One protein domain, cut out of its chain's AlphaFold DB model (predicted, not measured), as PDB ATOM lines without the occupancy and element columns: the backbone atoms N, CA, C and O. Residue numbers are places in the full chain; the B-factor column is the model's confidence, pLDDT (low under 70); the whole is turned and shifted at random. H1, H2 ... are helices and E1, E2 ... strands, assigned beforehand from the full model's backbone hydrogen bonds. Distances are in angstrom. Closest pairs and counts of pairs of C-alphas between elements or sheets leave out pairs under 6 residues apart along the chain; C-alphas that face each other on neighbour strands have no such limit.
ATOM      1  N   VAL A   9     138.509 223.346 191.089       86.00
ATOM      2  CA  VAL A   9     138.718 224.515 190.219       86.00
ATOM      3  C   VAL A   9     140.051 225.206 190.510       86.00
ATOM      4  O   VAL A   9     140.747 225.606 189.587       86.00
ATOM      5  N   GLU A  10     140.451 225.299 191.776       88.62
ATOM      6  CA  GLU A  10     141.735 225.883 192.173       88.62
ATOM      7  C   GLU A  10     142.910 225.053 191.638       88.62
ATOM      8  O   GLU A  10     143.837 225.597 191.037       88.62
ATOM      9  N   VAL A  11     142.828 223.724 191.753       90.19
ATOM     10  CA  VAL A  11     143.813 222.811 191.151       90.19
ATOM     11  C   VAL A  11     143.867 222.992 189.632       90.19
ATOM     12  O   VAL A  11     144.960 223.048 189.062       90.19
ATOM     13  N   ALA A  12     142.714 223.125 188.967       92.88
ATOM     14  CA  ALA A  12     142.648 223.336 187.523       92.88
ATOM     15  C   ALA A  12     143.281 224.672 187.098       92.88
ATOM     16  O   ALA A  12     144.049 224.693 186.135       92.88
ATOM     17  N   ILE A  13     143.024 225.760 187.832       94.06
ATOM     18  CA  ILE A  13     143.630 227.085 187.615       94.06
ATOM     19  C   ILE A  13     145.153 226.998 187.719       94.06
ATOM     20  O   ILE A  13     145.852 227.363 186.775       94.06
ATOM     21  N   LEU A  14     145.678 226.472 188.830       92.12
ATOM     22  CA  LEU A  14     147.123 226.420 189.072       92.12
ATOM     23  C   LEU A  14     147.841 225.474 188.096       92.12
ATOM     24  O   LEU A  14     148.930 225.782 187.611       92.12
ATOM     25  N   THR A  15     147.214 224.350 187.741       93.00
ATOM     26  CA  THR A  15     147.754 223.417 186.739       93.00
ATOM     27  C   THR A  15     147.804 224.061 185.354       93.00
ATOM     28  O   THR A  15     148.813 223.956 184.657       93.00
ATOM     29  N   SER A  16     146.742 224.771 184.970       94.62
ATOM     30  CA  SER A  16     146.656 225.464 183.679       94.62
ATOM     31  C   SER A  16     147.654 226.620 183.604       94.62
ATOM     32  O   SER A  16     148.310 226.823 182.586       94.62
ATOM     33  N   LEU A  17     147.850 227.342 184.708       93.88
ATOM     34  CA  LEU A  17     148.854 228.394 184.787       93.88
ATOM     35  C   LEU A  17     150.277 227.854 184.583       93.88
ATOM     36  O   LEU A  17     151.063 228.462 183.857       93.88
ATOM     37  N   ASN A  18     150.600 226.689 185.156       92.44
ATOM     38  CA  ASN A  18     151.883 226.026 184.909       92.44
ATOM     39  C   ASN A  18     152.053 225.642 183.434       92.44
ATOM     40  O   ASN A  18     153.144 225.779 182.879       92.44
ATOM     41  N   GLU A  19     150.990 225.187 182.771       93.38
ATOM     42  CA  GLU A  19     151.041 224.925 181.334       93.38
ATOM     43  C   GLU A  19     151.352 226.200 180.539       93.38
ATOM     44  O   GLU A  19     152.258 226.190 179.697       93.38
ATOM     45  N   LEU A  20     150.635 227.291 180.825       93.12
ATOM     46  CA  LEU A  20     150.842 228.587 180.187       93.12
ATOM     47  C   LEU A  20     152.281 229.084 180.385       93.12
ATOM     48  O   LEU A  20     152.938 229.460 179.414       93.12
ATOM     49  N   ALA A  21     152.804 229.004 181.611       91.38
ATOM     50  CA  ALA A  21     154.186 229.352 181.937       91.38
ATOM     51  C   ALA A  21     155.194 228.629 181.044       91.38
ATOM     52  O   ALA A  21     156.042 229.268 180.413       91.38
ATOM     53  N   VAL A  22     155.051 227.311 180.895       91.38
ATOM     54  CA  VAL A  22     155.979 226.548 180.057       91.38
ATOM     55  C   VAL A  22     155.843 226.914 178.575       91.38
ATOM     56  O   VAL A  22     156.849 226.928 177.866       91.38
ATOM     57  N   ARG A  23     154.646 227.267 178.082       91.25
ATOM     58  CA  ARG A  23     154.481 227.767 176.698       91.25
ATOM     59  C   ARG A  23     155.221 229.088 176.455       91.25
ATOM     60  O   ARG A  23     155.668 229.333 175.337       91.25
ATOM     61  N   HIS A  24     155.417 229.895 177.496       89.56
ATOM     62  CA  HIS A  24     156.237 231.110 177.461       89.56
ATOM     63  C   HIS A  24     157.713 230.876 177.836       89.56
ATOM     64  O   HIS A  24     158.496 231.826 177.901       89.56
ATOM     65  N   GLY A  25     158.124 229.617 178.026       88.81
ATOM     66  CA  GLY A  25     159.503 229.243 178.333       88.81
ATOM     67  C   GLY A  25     159.945 229.607 179.752       88.81
ATOM     68  O   GLY A  25     161.143 229.840 179.952       88.81
ATOM     69  N   LEU A  26     158.991 229.700 180.683       88.56
ATOM     70  CA  LEU A  26     159.216 229.849 182.119       88.56
ATOM     71  C   LEU A  26     159.157 228.482 182.804       88.56
ATOM     72  O   LEU A  26     158.330 227.630 182.466       88.56
ATOM     73  N   SER A  27     160.019 228.298 183.795       85.75
ATOM     74  CA  SER A  27     159.868 227.266 184.811       85.75
ATOM     75  C   SER A  27     158.768 227.679 185.799       85.75
ATOM     76  O   SER A  27     158.671 228.858 186.140       85.75
ATOM     77  N   PRO A  28     157.982 226.736 186.351       77.00
ATOM     78  CA  PRO A  28     157.106 227.009 187.495       77.00
ATOM     79  C   PRO A  28     157.832 227.576 188.727       77.00
ATOM     80  O   PRO A  28     157.182 228.067 189.639       77.00
ATOM     81  N   LEU A  29     159.166 227.484 188.772       82.38
ATOM     82  CA  LEU A  29     160.004 228.048 189.833       82.38
ATOM     83  C   LEU A  29     160.461 229.490 189.552       82.38
ATOM     84  O   LEU A  29     161.091 230.089 190.415       82.38
ATOM     85  N   ASP A  30     160.166 230.049 188.375       83.81
ATOM     86  CA  ASP A  30     160.591 231.409 188.004       83.81
ATOM     87  C   ASP A  30     159.658 232.488 188.583       83.81
ATOM     88  O   ASP A  30     160.002 233.666 188.652       83.81
ATOM     89  N   PHE A  31     158.450 232.114 188.997       86.62
ATOM     90  CA  PHE A  31     157.474 233.023 189.587       86.62
ATOM     91  C   PHE A  31     156.596 232.276 190.588       86.62
ATOM     92  O   PHE A  31     156.541 231.049 190.606       86.62
ATOM     93  N   SER A  32     155.890 233.024 191.426       87.94
ATOM     94  CA  SER A  32     154.859 232.494 192.309       87.94
ATOM     95  C   SER A  32     153.501 233.047 191.899       87.94
ATOM     96  O   SER A  32     153.389 234.195 191.465       87.94
ATOM     97  N   ALA A  33     152.460 232.237 192.054       90.75
ATOM     98  CA  ALA A  33     151.085 232.683 191.934       90.75
ATOM     99  C   ALA A  33     150.276 232.193 193.132       90.75
ATOM    100  O   ALA A  33     150.410 231.044 193.555       90.75
ATOM    101  N   ALA A  34     149.437 233.070 193.669       89.75
ATOM    102  CA  ALA A  34     148.574 232.775 194.800       89.75
ATOM    103  C   ALA A  34     147.115 233.009 194.414       89.75
ATOM    104  O   ALA A  34     146.754 234.083 193.928       89.75
ATOM    105  N   PHE A  35     146.285 231.992 194.638       90.25
ATOM    106  CA  PHE A  35     144.848 232.053 194.426       90.25
ATOM    107  C   PHE A  35     144.140 232.305 195.762       90.25
ATOM    108  O   PHE A  35     144.330 231.576 196.734       90.25
ATOM    109  N   TYR A  36     143.323 233.352 195.816       89.75
ATOM    110  CA  TYR A  36     142.589 233.772 197.004       89.75
ATOM    111  C   TYR A  36     141.084 233.744 196.721       89.75
ATOM    112  O   TYR A  36     140.553 234.717 196.176       89.75
ATOM    113  N   PRO A  37     140.372 232.667 197.093       84.31
ATOM    114  CA  PRO A  37     138.920 232.634 196.996       84.31
ATOM    115  C   PRO A  37     138.277 233.492 198.098       84.31
ATOM    116  O   PRO A  37     138.613 233.360 199.279       84.31
ATOM    117  N   GLN A  38     137.332 234.355 197.719       84.19
ATOM    118  CA  GLN A  38     136.576 235.260 198.593       84.19
ATOM    119  C   GLN A  38     135.085 235.269 198.205       84.19
ATOM    120  O   GLN A  38     134.586 236.185 197.550       84.19
ATOM    121  N   GLY A  39     134.352 234.229 198.613       81.56
ATOM    122  CA  GLY A  39     132.944 234.069 198.235       81.56
ATOM    123  C   GLY A  39     132.797 233.868 196.725       81.56
ATOM    124  O   GLY A  39     133.422 232.969 196.168       81.56
ATOM    125  N   ASP A  40     132.007 234.723 196.072       82.62
ATOM    126  CA  ASP A  40     131.766 234.665 194.620       82.62
ATOM    127  C   ASP A  40     132.898 235.284 193.785       82.62
ATOM    128  O   ASP A  40     132.942 235.115 192.563       82.62
ATOM    129  N   ARG A  41     133.821 236.010 194.429       88.12
ATOM    130  CA  ARG A  41     134.998 236.596 193.783       88.12
ATOM    131  C   ARG A  41     136.254 235.863 194.220       88.12
ATOM    132  O   ARG A  41     136.323 235.228 195.268       88.12
ATOM    133  N   SER A  42     137.260 235.896 193.374       92.06
ATOM    134  CA  SER A  42     138.567 235.315 193.615       92.06
ATOM    135  C   SER A  42     139.623 236.206 192.991       92.06
ATOM    136  O   SER A  42     139.349 236.918 192.023       92.06
ATOM    137  N   HIS A  43     140.822 236.158 193.557       92.19
ATOM    138  CA  HIS A  43     141.980 236.878 193.048       92.19
ATOM    139  C   HIS A  43     143.077 235.867 192.737       92.19
ATOM    140  O   HIS A  43     143.373 235.006 193.564       92.19
ATOM    141  N   LEU A  44     143.683 235.972 191.562       93.56
ATOM    142  CA  LEU A  44     144.919 235.276 191.228       93.56
ATOM    143  C   LEU A  44     146.025 236.321 191.140       93.56
ATOM    144  O   LEU A  44     146.024 237.119 190.209       93.56
ATOM    145  N   THR A  45     146.934 236.338 192.111       91.94
ATOM    146  CA  THR A  45     148.034 237.311 192.184       91.94
ATOM    147  C   THR A  45     149.350 236.659 191.794       91.94
ATOM    148  O   THR A  45     149.636 235.549 192.241       91.94
ATOM    149  N   PHE A  46     150.164 237.364 191.015       90.62
ATOM    150  CA  PHE A  46     151.472 236.929 190.545       90.62
ATOM    151  C   PHE A  46     152.590 237.692 191.255       90.62
ATOM    152  O   PHE A  46     152.501 238.898 191.469       90.62
ATOM    153  N   TYR A  47     153.670 236.987 191.568       85.44
ATOM    154  CA  TYR A  47     154.868 237.536 192.188       85.44
ATOM    155  C   TYR A  47     156.087 237.028 191.428       85.44
ATOM    156  O   TYR A  47     156.227 235.823 191.208       85.44
ATOM    157  N   THR A  48     156.996 237.922 191.054       77.50
ATOM    158  CA  THR A  48     158.333 237.500 190.631       77.50
ATOM    159  C   THR A  48     159.107 237.038 191.860       77.50
ATOM    160  O   THR A  48     159.020 237.643 192.931       77.50
ATOM    161  N   LEU A  49     159.851 235.940 191.735       73.06
ATOM    162  CA  LEU A  49     160.779 235.545 192.788       73.06
ATOM    163  C   LEU A  49     162.084 236.333 192.606       73.06
ATOM    164  O   LEU A  49     162.508 236.525 191.468       73.06
ATOM    165  N   PRO A  50     162.738 236.789 193.690       60.66
ATOM    166  CA  PRO A  50     163.927 237.646 193.627       60.66
ATOM    167  C   PRO A  50     165.194 236.933 193.110       60.66
ATOM    168  O   PRO A  50     166.304 237.388 193.369       60.66
ATOM    169  N   HIS A  51     165.059 235.815 192.394       57.28
ATOM    170  CA  HIS A  51     166.192 235.143 191.773       57.28
ATOM    171  C   HIS A  51     166.698 235.944 190.570       57.28
ATOM    172  O   HIS A  51     165.920 236.376 189.721       57.28
ATOM    173  N   GLU A  52     168.021 236.095 190.494       55.03
ATOM    174  CA  GLU A  52     168.758 236.938 189.539       55.03
ATOM    175  C   GLU A  52     168.546 236.593 188.047       55.03
ATOM    176  O   GLU A  52     169.053 237.301 187.183       55.03
ATOM    177  N   GLU A  53     167.775 235.552 187.713       62.00
ATOM    178  CA  GLU A  53     167.649 235.037 186.343       62.00
ATOM    179  C   GLU A  53     166.210 234.876 185.832       62.00
ATOM    180  O   GLU A  53     166.018 234.290 184.765       62.00
ATOM    181  N   VAL A  54     165.181 235.401 186.518       64.69
ATOM    182  CA  VAL A  54     163.826 235.387 185.935       64.69
ATOM    183  C   VAL A  54     163.855 236.231 184.661       64.69
ATOM    184  O   VAL A  54     164.102 237.439 184.738       64.69
ATOM    185  N   PRO A  55     163.597 235.661 183.471       72.00
ATOM    186  CA  PRO A  55     163.649 236.441 182.250       72.00
ATOM    187  C   PRO A  55     162.413 237.342 182.246       72.00
ATOM    188  O   PRO A  55     161.343 236.905 181.824       72.00
ATOM    189  N   LEU A  56     162.547 238.579 182.737       79.12
ATOM    190  CA  LEU A  56     161.448 239.547 182.879       79.12
ATOM    191  C   LEU A  56     160.597 239.615 181.606       79.12
ATOM    192  O   LEU A  56     159.383 239.487 181.670       79.12
ATOM    193  N   SER A  57     161.238 239.611 180.435       84.69
ATOM    194  CA  SER A  57     160.558 239.581 179.132       84.69
ATOM    195  C   SER A  57     159.678 238.346 178.877       84.69
ATOM    196  O   SER A  57     158.730 238.395 178.095       84.69
ATOM    197  N   LYS A  58     159.985 237.180 179.455       86.69
ATOM    198  CA  LYS A  58     159.119 235.988 179.387       86.69
ATOM    199  C   LYS A  58     157.949 236.108 180.360       86.69
ATOM    200  O   LYS A  58     156.832 235.776 179.973       86.69
ATOM    201  N   PHE A  59     158.199 236.606 181.568       87.00
ATOM    202  CA  PHE A  59     157.158 236.845 182.566       87.00
ATOM    203  C   PHE A  59     156.147 237.895 182.089       87.00
ATOM    204  O   PHE A  59     154.951 237.632 182.074       87.00
ATOM    205  N   GLU A  60     156.619 239.017 181.551       88.06
ATOM    206  CA  GLU A  60     155.790 240.050 180.921       88.06
ATOM    207  C   GLU A  60     154.960 239.504 179.755       88.06
ATOM    208  O   GLU A  60     153.794 239.852 179.612       88.06
ATOM    209  N   ARG A  61     155.516 238.601 178.933       88.44
ATOM    210  CA  ARG A  61     154.753 237.953 177.852       88.44
ATOM    211  C   ARG A  61     153.645 237.042 178.374       88.44
ATOM    212  O   ARG A  61     152.589 236.990 177.750       88.44
ATOM    213  N   LEU A  62     153.878 236.336 179.480       90.50
ATOM    214  CA  LEU A  62     152.836 235.554 180.147       90.50
ATOM    215  C   LEU A  62     151.726 236.472 180.672       90.50
ATOM    216  O   LEU A  62     150.555 236.210 180.406       90.50
ATOM    217  N   LEU A  63     152.089 237.562 181.354       91.00
ATOM    218  CA  LEU A  63     151.134 238.544 181.874       91.00
ATOM    219  C   LEU A  63     150.325 239.192 180.742       91.00
ATOM    220  O   LEU A  63     149.097 239.218 180.798       91.00
ATOM    221  N   ALA A  64     150.984 239.599 179.657       89.50
ATOM    222  CA  ALA A  64     150.324 240.141 178.474       89.50
ATOM    223  C   ALA A  64     149.358 239.130 177.830       89.50
ATOM    224  O   ALA A  64     148.278 239.514 177.382       89.50
ATOM    225  N   GLY A  65     149.699 237.836 177.827       88.25
ATOM    226  CA  GLY A  65     148.805 236.761 177.381       88.25
ATOM    227  C   GLY A  65     147.528 236.640 178.220       88.25
ATOM    228  O   GLY A  65     146.501 236.208 177.708       88.25
ATOM    229  N   LEU A  66     147.575 237.079 179.478       90.50
ATOM    230  CA  LEU A  66     146.439 237.151 180.400       90.50
ATOM    231  C   LEU A  66     145.724 238.516 180.369       90.50
ATOM    232  O   LEU A  66     144.800 238.738 181.146       90.50
ATOM    233  N   GLY A  67     146.140 239.434 179.490       88.44
ATOM    234  CA  GLY A  67     145.609 240.798 179.421       88.44
ATOM    235  C   GLY A  67     146.159 241.746 180.492       88.44
ATOM    236  O   GLY A  67     145.680 242.870 180.606       88.44
ATOM    237  N   LEU A  68     147.170 241.324 181.257       87.00
ATOM    238  CA  LEU A  68     147.851 242.144 182.255       87.00
ATOM    239  C   LEU A  68     149.027 242.864 181.591       87.00
ATOM    240  O   LEU A  68     150.138 242.342 181.513       87.00
ATOM    241  N   THR A  69     148.761 244.046 181.040       79.31
ATOM    242  CA  THR A  69     149.774 244.867 180.352       79.31
ATOM    243  C   THR A  69     150.325 246.002 181.208       79.31
ATOM    244  O   THR A  69     151.255 246.678 180.782       79.31
ATOM    245  N   ASP A  70     149.742 246.230 182.383       74.50
ATOM    246  CA  ASP A  70     150.196 247.234 183.339       74.50
ATOM    247  C   ASP A  70     150.972 246.559 184.478       74.50
ATOM    248  O   ASP A  70     150.483 245.616 185.103       74.50
ATOM    249  N   HIS A  71     152.181 247.051 184.751       65.69
ATOM    250  CA  HIS A  71     153.043 246.545 185.818       65.69
ATOM    251  C   HIS A  71     152.483 246.828 187.219       65.69
ATOM    252  O   HIS A  71     152.894 246.172 188.176       65.69
ATOM    253  N   GLU A  72     151.537 247.764 187.350       65.62
ATOM    254  CA  GLU A  72     150.838 248.026 188.611       65.62
ATOM    255  C   GLU A  72     149.805 246.935 188.944       65.62
ATOM    256  O   GLU A  72     149.485 246.709 190.113       65.62
ATOM    257  N   THR A  73     149.320 246.200 187.933       72.06
ATOM    258  CA  THR A  73     148.283 245.172 188.094       72.06
ATOM    259  C   THR A  73     148.841 243.777 187.823       72.06
ATOM    260  O   THR A  73     148.741 243.230 186.729       72.06
ATOM    261  N   LEU A  74     149.389 243.152 188.868       85.88
ATOM    262  CA  LEU A  74     149.860 241.760 188.839       85.88
ATOM    263  C   LEU A  74     148.801 240.772 189.342       85.88
ATOM    264  O   LEU A  74     149.132 239.781 189.994       85.88
ATOM    265  N   HIS A  75     147.518 241.039 189.108       90.06
ATOM    266  CA  HIS A  75     146.458 240.127 189.525       90.06
ATOM    267  C   HIS A  75     145.265 240.113 188.568       90.06
ATOM    268  O   HIS A  75     144.982 241.098 187.896       90.06
ATOM    269  N   ILE A  76     144.553 238.987 188.539       92.38
ATOM    270  CA  ILE A  76     143.279 238.814 187.831       92.38
ATOM    271  C   ILE A  76     142.185 238.650 188.880       92.38
ATOM    272  O   ILE A  76     142.355 237.887 189.835       92.38
ATOM    273  N   GLU A  77     141.058 239.331 188.690       92.81
ATOM    274  CA  GLU A  77     139.871 239.192 189.532       92.81
ATOM    275  C   GLU A  77     138.702 238.612 188.742       92.81
ATOM    276  O   GLU A  77     138.484 238.953 187.580       92.81
ATOM    277  N   GLY A  78     137.895 237.784 189.393       92.75
ATOM    278  CA  GLY A  78     136.682 237.229 188.798       92.75
ATOM    279  C   GLY A  78     136.131 236.083 189.626       92.75
ATOM    280  O   GLY A  78     136.654 235.773 190.696       92.75
ATOM    281  N   SER A  79     135.082 235.429 189.140       93.56
ATOM    282  CA  SER A  79     134.726 234.115 189.671       93.56
ATOM    283  C   SER A  79     135.853 233.110 189.375       93.56
ATOM    284  O   SER A  79     136.599 233.290 188.406       93.56
ATOM    285  N   PRO A  80     135.980 232.017 190.151       92.50
ATOM    286  CA  PRO A  80     136.939 230.956 189.843       92.50
ATOM    287  C   PRO A  80     136.835 230.457 188.392       92.50
ATOM    288  O   PRO A  80     137.851 230.243 187.737       92.50
ATOM    289  N   GLN A  81     135.611 230.339 187.866       92.00
ATOM    290  CA  GLN A  81     135.385 229.924 186.483       92.00
ATOM    291  C   GLN A  81     135.898 230.964 185.480       92.00
ATOM    292  O   GLN A  81     136.574 230.595 184.530       92.00
ATOM    293  N   GLN A  82     135.644 232.257 185.709       94.00
ATOM    294  CA  GLN A  82     136.142 233.320 184.829       94.00
ATOM    295  C   GLN A  82     137.672 233.344 184.780       94.00
ATOM    296  O   GLN A  82     138.244 233.437 183.700       94.00
ATOM    297  N   ILE A  83     138.336 233.203 185.933       94.69
ATOM    298  CA  ILE A  83     139.804 233.135 186.000       94.69
ATOM    299  C   ILE A  83     140.318 231.918 185.225       94.69
ATOM    300  O   ILE A  83     141.276 232.031 184.459       94.69
ATOM    301  N   TYR A  84     139.676 230.760 185.395       94.25
ATOM    302  CA  TYR A  84     140.022 229.558 184.644       94.25
ATOM    303  C   TYR A  84     139.866 229.760 183.128       94.25
ATOM    304  O   TYR A  84     140.799 229.472 182.379       94.25
ATOM    305  N   ASP A  85     138.736 230.312 182.682       94.88
ATOM    306  CA  ASP A  85     138.453 230.564 181.267       94.88
ATOM    307  C   ASP A  85     139.461 231.553 180.655       94.88
ATOM    308  O   ASP A  85     139.933 231.343 179.536       94.88
ATOM    309  N   THR A  86     139.866 232.589 181.400       95.50
ATOM    310  CA  THR A  86     140.930 233.518 180.988       95.50
ATOM    311  C   THR A  86     142.255 232.794 180.750       95.50
ATOM    312  O   THR A  86     142.913 233.034 179.735       95.50
ATOM    313  N   ILE A  87     142.649 231.880 181.644       95.44
ATOM    314  CA  ILE A  87     143.892 231.112 181.486       95.44
ATOM    315  C   ILE A  87     143.791 230.164 180.289       95.44
ATOM    316  O   ILE A  87     144.736 230.074 179.508       95.44
ATOM    317  N   GLN A  88     142.657 229.486 180.102       96.12
ATOM    318  CA  GLN A  88     142.444 228.608 178.949       96.12
ATOM    319  C   GLN A  88     142.533 229.379 177.629       96.12
ATOM    320  O   GLN A  88     143.254 228.968 176.718       96.12
ATOM    321  N   TRP A  89     141.899 230.549 177.551       95.06
ATOM    322  CA  TRP A  89     142.014 231.428 176.392       95.06
ATOM    323  C   TRP A  89     143.469 231.848 176.128       95.06
ATOM    324  O   TRP A  89     143.939 231.789 174.989       95.06
ATOM    325  N   ALA A  90     144.222 232.205 177.173       94.44
ATOM    326  CA  ALA A  90     145.637 232.551 177.047       94.44
ATOM    327  C   ALA A  90     146.477 231.365 176.538       94.44
ATOM    328  O   ALA A  90     147.319 231.532 175.656       94.44
ATOM    329  N   ILE A  91     146.211 230.148 177.025       94.75
ATOM    330  CA  ILE A  91     146.852 228.909 176.561       94.75
ATOM    331  C   ILE A  91     146.601 228.694 175.066       94.75
ATOM    332  O   ILE A  91     147.540 228.380 174.333       94.75
ATOM    333  N   GLU A  92     145.367 228.876 174.591       93.31
ATOM    334  CA  GLU A  92     145.017 228.727 173.173       93.31
ATOM    335  C   GLU A  92     145.778 229.701 172.263       93.31
ATOM    336  O   GLU A  92     146.102 229.355 171.121       93.31
TER     337      GLU A  92
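What this domain is: This is residues 9 to 92 of the 99 residues of an uncharacterized protein of Phycisphaerae bacterium RAS2 (UniProt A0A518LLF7). A sheet of three strands has one face covered by two helices side by side, H1 over E1 and H3 over E3, in two layers, helices on one face of a sheet. The shorter H2 only grazes the sheet and lies near the last turns of both helices. The 84 printed residues hold three named helices and three named strands in the order H1 E1 E2 H2 E3 H3; the sheet, E1 - E2 - E3, is antiparallel and the class mixed. The whole is compact, radius of gyration of the C-alphas 12.0 A, spanning 37 by 25 by 21 A.

How they stand to each other: H1, residues 9 to 23, lies over E1, residues 31 to 38, at a height over the sheet of 9.9 A; the closest C-alphas, of Glu 10 and Phe 35, are 7.3 A apart. E1 and E2, residues 41 to 48, form an antiparallel hairpin, with N 34 and O 45 within hydrogen-bond range at 2.9 A. H2, residues 56 to 65, is close to but not clearly touching H1, the closest C-alphas, of Ala 21 and Leu 62, being 6.6 A apart. E3, residues 75 to 78, is antiparallel to E2, with N 44 and O 76 within hydrogen-bond range at 2.9 A. H3, residues 80 to 92, lies over E3 on the same face as H1, at a height of 9.7 A. H1 and H3 touch at a shallow tilt of 21 degrees, the same way; the closest C-alphas, of Ile 13 and Tyr 84, are 5.3 A apart. In H1, H2 and H3 every O i to N i+4 pair is within hydrogen-bond range.

Where its parts are: H1 begins at C-alpha 9 (138.718, 224.515, 190.219) and is 21.0 A long. E1 measures 22.9 A, E2 23.6 A, H2 14.1 A and E3 10.2 A. H3, 18.7 A, ends at C-alpha 92 (145.017, 228.727, 173.173).

The domain as a whole: The C-alphas farthest apart, of Asp 40 and Glu 52, are 37.4 A apart. The printed part has no cut and no long link. Mean pLDDT of the printed part is 86.5; residues 50 to 54 and 71 to 72 are under 70.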